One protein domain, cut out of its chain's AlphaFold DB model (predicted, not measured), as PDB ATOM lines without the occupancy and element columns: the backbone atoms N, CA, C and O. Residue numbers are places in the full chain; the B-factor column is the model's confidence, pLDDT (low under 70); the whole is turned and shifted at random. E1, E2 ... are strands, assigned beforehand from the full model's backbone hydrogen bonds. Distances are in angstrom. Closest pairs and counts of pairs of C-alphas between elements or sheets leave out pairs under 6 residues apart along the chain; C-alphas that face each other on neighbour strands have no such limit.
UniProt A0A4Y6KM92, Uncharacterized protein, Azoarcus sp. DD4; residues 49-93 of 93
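What this domain is: This is residues 49 to 93 of the 93 residues of an uncharacterized protein of Azoarcus sp. DD4 (UniProt A0A4Y6KM92). With little regular structure, this is a thin rod of two strand hairpins end to end, E1 with E2 and E3 with E4, their turns at opposite ends. Residues 63 to 68 stick out. The 45 printed residues hold four named strands, E1 to E4 in order, in two antiparallel two-stranded sheets; the class is all strand, with only 16 residues in named elements. It is only just loose, close to extended: radius of gyration of the C-alphas 13.9 A, spans 46 by 20 by 13 A.

Where its parts are: Past Asp 49, find C-alpha 59 at (-5.351, 30.208, 7.849), where E1, residues 59 to 62, begins, 10.0 A from first to last C-alpha. Next come E2, residues 69 to 72, 9.6 A; E3, residues 75 to 79, 11.2 A; and E4, residues 85 to 87, 6.5 A, ending at (-18.018, 22.256, -2.314).

How they stand to each other: In hairpin E1 and E2, antiparallel at 157 degrees, find N 59 and O 72 within hydrogen-bond range at 2.9 A. E2 runs on into E3 at 32 degrees. In hairpin E3 and E4, antiparallel at 167 degrees, N 78 and O 86 are 3.0 A apart. Residues 54 to 55 pair antiparallel with 75 to 77 of E3.

The domain as a whole: The farthest C-alphas, Asp 65 and Asn 82, are 46.1 A apart. The printed part has no cut and no long link; pLDDT is under 70 at residue 93.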
ATOM      1  N   ASP A  49      -9.087  13.910  -9.879       80.56
ATOM      2  CA  ASP A  49      -7.735  14.465  -9.938       80.56
ATOM      3  C   ASP A  49      -7.502  15.466  -8.793       80.56
ATOM      4  O   ASP A  49      -8.318  16.356  -8.550       80.56
ATOM      5  N   TYR A  50      -6.353  15.342  -8.127       80.25
ATOM      6  CA  TYR A  50      -5.939  16.218  -7.033       80.25
ATOM      7  C   TYR A  50      -5.545  17.623  -7.505       80.25
ATOM      8  O   TYR A  50      -5.574  18.559  -6.705       80.25
ATOM      9  N   THR A  51      -5.176  17.797  -8.781       84.50
ATOM     10  CA  THR A  51      -4.780  19.109  -9.327       84.50
ATOM     11  C   THR A  51      -5.963  20.063  -9.502       84.50
ATOM     12  O   THR A  51      -5.775  21.275  -9.559       84.50
ATOM     13  N   LEU A  52      -7.187  19.525  -9.531       85.38
ATOM     14  CA  LEU A  52      -8.435  20.276  -9.694       85.38
ATOM     15  C   LEU A  52      -9.013  20.789  -8.367       85.38
ATOM     16  O   LEU A  52     -10.119  21.336  -8.346       85.38
ATOM     17  N   ARG A  53      -8.310  20.586  -7.248       88.00
ATOM     18  CA  ARG A  53      -8.744  21.080  -5.940       88.00
ATOM     19  C   ARG A  53      -8.640  22.597  -5.884       88.00
ATOM     20  O   ARG A  53      -7.602  23.177  -6.188       88.00
ATOM     21  N   GLU A  54      -9.702  23.230  -5.408       86.56
ATOM     22  CA  GLU A  54      -9.675  24.642  -5.037       86.56
ATOM     23  C   GLU A  54      -9.606  24.749  -3.513       86.56
ATOM     24  O   GLU A  54     -10.222  23.954  -2.794       86.56
ATOM     25  N   TYR A  55      -8.887  25.752  -3.017       90.50
ATOM     26  CA  TYR A  55      -8.662  25.971  -1.591       90.50
ATOM     27  C   TYR A  55      -9.202  27.333  -1.162       90.50
ATOM     28  O   TYR A  55      -9.230  28.292  -1.936       90.50
ATOM     29  N   HIS A  56      -9.644  27.409   0.088       90.19
ATOM     30  CA  HIS A  56      -9.913  28.675   0.760       90.19
ATOM     31  C   HIS A  56      -8.594  29.400   1.067       90.19
ATOM     32  O   HIS A  56      -7.529  28.774   1.043       90.19
ATOM     33  N   PRO A  57      -8.635  30.711   1.376       89.12
ATOM     34  CA  PRO A  57      -7.458  31.429   1.845       89.12
ATOM     35  C   PRO A  57      -6.794  30.710   3.019       89.12
ATOM     36  O   PRO A  57      -7.468  30.133   3.878       89.12
ATOM     37  N   LYS A  58      -5.463  30.761   3.052       88.56
ATOM     38  CA  LYS A  58      -4.686  30.107   4.100       88.56
ATOM     39  C   LYS A  58      -5.028  30.693   5.462       88.56
ATOM     40  O   LYS A  58      -5.146  31.909   5.613       88.56
ATOM     41  N   VAL A  59      -5.132  29.824   6.457       86.75
ATOM     42  CA  VAL A  59      -5.351  30.208   7.849       86.75
ATOM     43  C   VAL A  59      -4.132  29.789   8.651       86.75
ATOM     44  O   VAL A  59      -3.764  28.616   8.665       86.75
ATOM     45  N   VAL A  60      -3.518  30.750   9.336       89.12
ATOM     46  CA  VAL A  60      -2.421  30.483  10.266       89.12
ATOM     47  C   VAL A  60      -3.002  30.389  11.670       89.12
ATOM     48  O   VAL A  60      -3.650  31.321  12.146       89.12
ATOM     49  N   LYS A  61      -2.796  29.249  12.329       86.81
ATOM     50  CA  LYS A  61      -3.160  29.040  13.733       86.81
ATOM     51  C   LYS A  61      -1.901  28.942  14.576       86.81
ATOM     52  O   LYS A  61      -0.961  28.247  14.205       86.81
ATOM     53  N   HIS A  62      -1.909  29.592  15.727       91.19
ATOM     54  CA  HIS A  62      -0.809  29.534  16.681       91.19
ATOM     55  C   HIS A  62      -1.217  28.709  17.894       91.19
ATOM     56  O   HIS A  62      -2.383  28.715  18.298       91.19
ATOM     57  N   THR A  63      -0.261  27.995  18.476       91.56
ATOM     58  CA  THR A  63      -0.453  27.422  19.805       91.56
ATOM     59  C   THR A  63      -0.557  28.538  20.840       91.56
ATOM     60  O   THR A  63      -0.027  29.633  20.655       91.56
ATOM     61  N   SER A  64      -1.249  28.276  21.948       91.81
ATOM     62  CA  SER A  64      -1.444  29.268  23.014       91.81
ATOM     63  C   SER A  64      -0.136  29.722  23.668       91.81
ATOM     64  O   SER A  64      -0.073  30.816  24.217       91.81
ATOM     65  N   ASP A  65       0.897  28.880  23.621       89.94
ATOM     66  CA  ASP A  65       2.255  29.181  24.083       89.94
ATOM     67  C   ASP A  65       3.121  29.882  23.015       89.94
ATOM     68  O   ASP A  65       4.256  30.255  23.298       89.94
ATOM     69  N   GLY A  66       2.602  30.065  21.794       87.75
ATOM     70  CA  GLY A  66       3.282  30.725  20.677       87.75
ATOM     71  C   GLY A  66       4.441  29.935  20.061       87.75
ATOM     72  O   GLY A  66       5.119  30.451  19.176       87.75
ATOM     73  N   VAL A  67       4.686  28.699  20.507       92.31
ATOM     74  CA  VAL A  67       5.850  27.904  20.083       92.31
ATOM     75  C   VAL A  67       5.668  27.333  18.678       92.31
ATOM     76  O   VAL A  67       6.631  27.250  17.915       92.31
ATOM     77  N   PHE A  68       4.442  26.961  18.309       90.50
ATOM     78  CA  PHE A  68       4.142  26.394  17.001       90.50
ATOM     79  C   PHE A  68       3.133  27.240  16.237       90.50
ATOM     80  O   PHE A  68       2.181  27.794  16.788       90.50
ATOM     81  N   SER A  69       3.346  27.291  14.927       90.69
ATOM     82  CA  SER A  69       2.427  27.892  13.969       90.69
ATOM     83  C   SER A  69       2.053  26.839  12.936       90.69
ATOM     84  O   SER A  69       2.928  26.191  12.363       90.69
ATOM     85  N   PHE A  70       0.758  26.661  12.716       86.50
ATOM     86  CA  PHE A  70       0.202  25.754  11.727       86.50
ATOM     87  C   PHE A  70      -0.390  26.576  10.596       86.50
ATOM     88  O   PHE A  70      -1.348  27.320  10.799       86.50
ATOM     89  N   GLU A  71       0.176  26.430   9.408       88.31
ATOM     90  CA  GLU A  71      -0.416  26.944   8.181       88.31
ATOM     91  C   GLU A  71      -1.357  25.878   7.623       88.31
ATOM     92  O   GLU A  71      -0.952  24.746   7.358       88.31
ATOM     93  N   ILE A  72      -2.636  26.223   7.519       87.06
ATOM     94  CA  ILE A  72      -3.688  25.320   7.069       87.06
ATOM     95  C   ILE A  72      -4.290  25.910   5.801       87.06
ATOM     96  O   ILE A  72      -4.698  27.070   5.783       87.06
ATOM     97  N   GLU A  73      -4.382  25.092   4.757       88.62
ATOM     98  CA  GLU A  73      -5.056  25.412   3.498       88.62
ATOM     99  C   GLU A  73      -6.350  24.593   3.419       88.62
ATOM    100  O   GLU A  73      -6.320  23.417   3.040       88.62
ATOM    101  N   PRO A  74      -7.502  25.147   3.837       88.25
ATOM    102  CA  PRO A  74      -8.741  24.390   3.845       88.25
ATOM    103  C   PRO A  74      -9.219  24.139   2.419       88.25
ATOM    104  O   PRO A  74      -9.258  25.051   1.595       88.25
ATOM    105  N   ILE A  75      -9.630  22.908   2.132       88.00
ATOM    106  CA  ILE A  75     -10.195  22.559   0.830       88.00
ATOM    107  C   ILE A  75     -11.540  23.272   0.670       88.00
ATOM    108  O   ILE A  75     -12.420  23.147   1.519       88.00
ATOM    109  N   LYS A  76     -11.697  24.003  -0.433       88.38
ATOM    110  CA  LYS A  76     -12.960  24.622  -0.840       88.38
ATOM    111  C   LYS A  76     -13.764  23.681  -1.717       88.38
ATOM    112  O   LYS A  76     -14.970  23.573  -1.539       88.38
ATOM    113  N   LYS A  77     -13.120  22.998  -2.664       86.25
ATOM    114  CA  LYS A  77     -13.825  22.180  -3.653       86.25
ATOM    115  C   LYS A  77     -12.976  21.016  -4.132       86.25
ATOM    116  O   LYS A  77     -11.780  21.177  -4.364       86.25
ATOM    117  N   VAL A  78     -13.623  19.869  -4.317       87.56
ATOM    118  CA  VAL A  78     -13.025  18.667  -4.911       87.56
ATOM    119  C   VAL A  78     -13.910  18.185  -6.050       87.56
ATOM    120  O   VAL A  78     -15.139  18.165  -5.931       87.56
ATOM    121  N   VAL A  79     -13.286  17.791  -7.157       85.25
ATOM    122  CA  VAL A  79     -13.976  17.177  -8.292       85.25
ATOM    123  C   VAL A  79     -13.843  15.659  -8.182       85.25
ATOM    124  O   VAL A  79     -12.750  15.107  -8.077       85.25
ATOM    125  N   GLY A  80     -14.981  14.979  -8.154       83.00
ATOM    126  CA  GLY A  80     -15.083  13.530  -8.166       83.00
ATOM    127  C   GLY A  80     -15.119  12.953  -9.579       83.00
ATOM    128  O   GLY A  80     -15.193  13.662 -10.588       83.00
ATOM    129  N   PHE A  81     -15.108  11.626  -9.643       74.12
ATOM    130  CA  PHE A  81     -15.383  10.876 -10.866       74.12
ATOM    131  C   PHE A  81     -16.727  11.311 -11.496       74.12
ATOM    132  O   PHE A  81     -17.683  11.608 -10.781       74.12
ATOM    133  N   ASN A  82     -16.807  11.363 -12.833       81.75
ATOM    134  CA  ASN A  82     -17.953  11.895 -13.600       81.75
ATOM    135  C   ASN A  82     -18.266  13.392 -13.379       81.75
ATOM    136  O   ASN A  82     -19.424  13.798 -13.459       81.75
ATOM    137  N   ASN A  83     -17.251  14.218 -13.109       77.38
ATOM    138  CA  ASN A  83     -17.378  15.676 -12.948       77.38
ATOM    139  C   ASN A  83     -18.335  16.116 -11.823       77.38
ATOM    140  O   ASN A  83     -18.834  17.243 -11.832       77.38
ATOM    141  N   GLN A  84     -18.581  15.261 -10.829       81.75
ATOM    142  CA  GLN A  84     -19.356  15.648  -9.653       81.75
ATOM    143  C   GLN A  84     -18.511  16.549  -8.753       81.75
ATOM    144  O   GLN A  84     -17.502  16.113  -8.204       81.75
ATOM    145  N   ALA A  85     -18.899  17.814  -8.610       83.69
ATOM    146  CA  ALA A  85     -18.211  18.750  -7.729       83.69
ATOM    147  C   ALA A  85     -18.823  18.720  -6.325       83.69
ATOM    148  O   ALA A  85     -20.036  18.851  -6.168       83.69
ATOM    149  N   HIS A  86     -17.969  18.597  -5.313       83.94
ATOM    150  CA  HIS A  86     -18.330  18.790  -3.914       83.94
ATOM    151  C   HIS A  86     -17.664  20.063  -3.399       83.94
ATOM    152  O   HIS A  86     -16.442  20.196  -3.475       83.94
ATOM    153  N   GLU A  87     -18.472  20.991  -2.892       88.00
ATOM    154  CA  GLU A  87     -18.018  22.256  -2.314       88.00
ATOM    155  C   GLU A  87     -18.204  22.244  -0.793       88.00
ATOM    156  O   GLU A  87     -19.199  21.737  -0.272       88.00
ATOM    157  N   TYR A  88     -17.223  22.795  -0.085       84.75
ATOM    158  CA  TYR A  88     -17.145  22.828   1.366       84.75
ATOM    159  C   TYR A  88     -17.157  24.273   1.857       84.75
ATOM    160  O   TYR A  88     -16.456  25.146   1.332       84.75
ATOM    161  N   ALA A  89     -17.942  24.517   2.905       87.00
ATOM    162  CA  ALA A  89     -17.977  25.810   3.569       87.00
ATOM    163  C   ALA A  89     -16.604  26.162   4.159       87.00
ATOM    164  O   ALA A  89     -15.829  25.283   4.547       87.00
ATOM    165  N   ALA A  90     -16.314  27.460   4.241       80.38
ATOM    166  CA  ALA A  90     -15.113  27.927   4.915       80.38
ATOM    167  C   ALA A  90     -15.141  27.503   6.399       80.38
ATOM    168  O   ALA A  90     -16.208  27.540   7.022       80.38
ATOM    169  N   PRO A  91     -13.993  27.115   6.984       77.06
ATOM    170  CA  PRO A  91     -13.936  26.813   8.403       77.06
ATOM    171  C   PRO A  91     -14.252  28.070   9.212       77.06
ATOM    172  O   PRO A  91     -13.639  29.119   9.015       77.06
ATOM    173  N   THR A  92     -15.197  27.957  10.137       75.81
ATOM    174  CA  THR A  92     -15.447  28.986  11.147       75.81
ATOM    175  C   THR A  92     -14.292  29.015  12.151       75.81
ATOM    176  O   THR A  92     -13.746  27.960  12.491       75.81
ATOM    177  N   ALA A  93     -13.898  30.222  12.565       60.91
ATOM    178  CA  ALA A  93     -12.787  30.468  13.485       60.91
ATOM    179  C   ALA A  93     -13.011  29.843  14.869       60.91
ATOM    180  O   ALA A  93     -14.161  29.908  15.361       60.91
TER     181      ALA A  93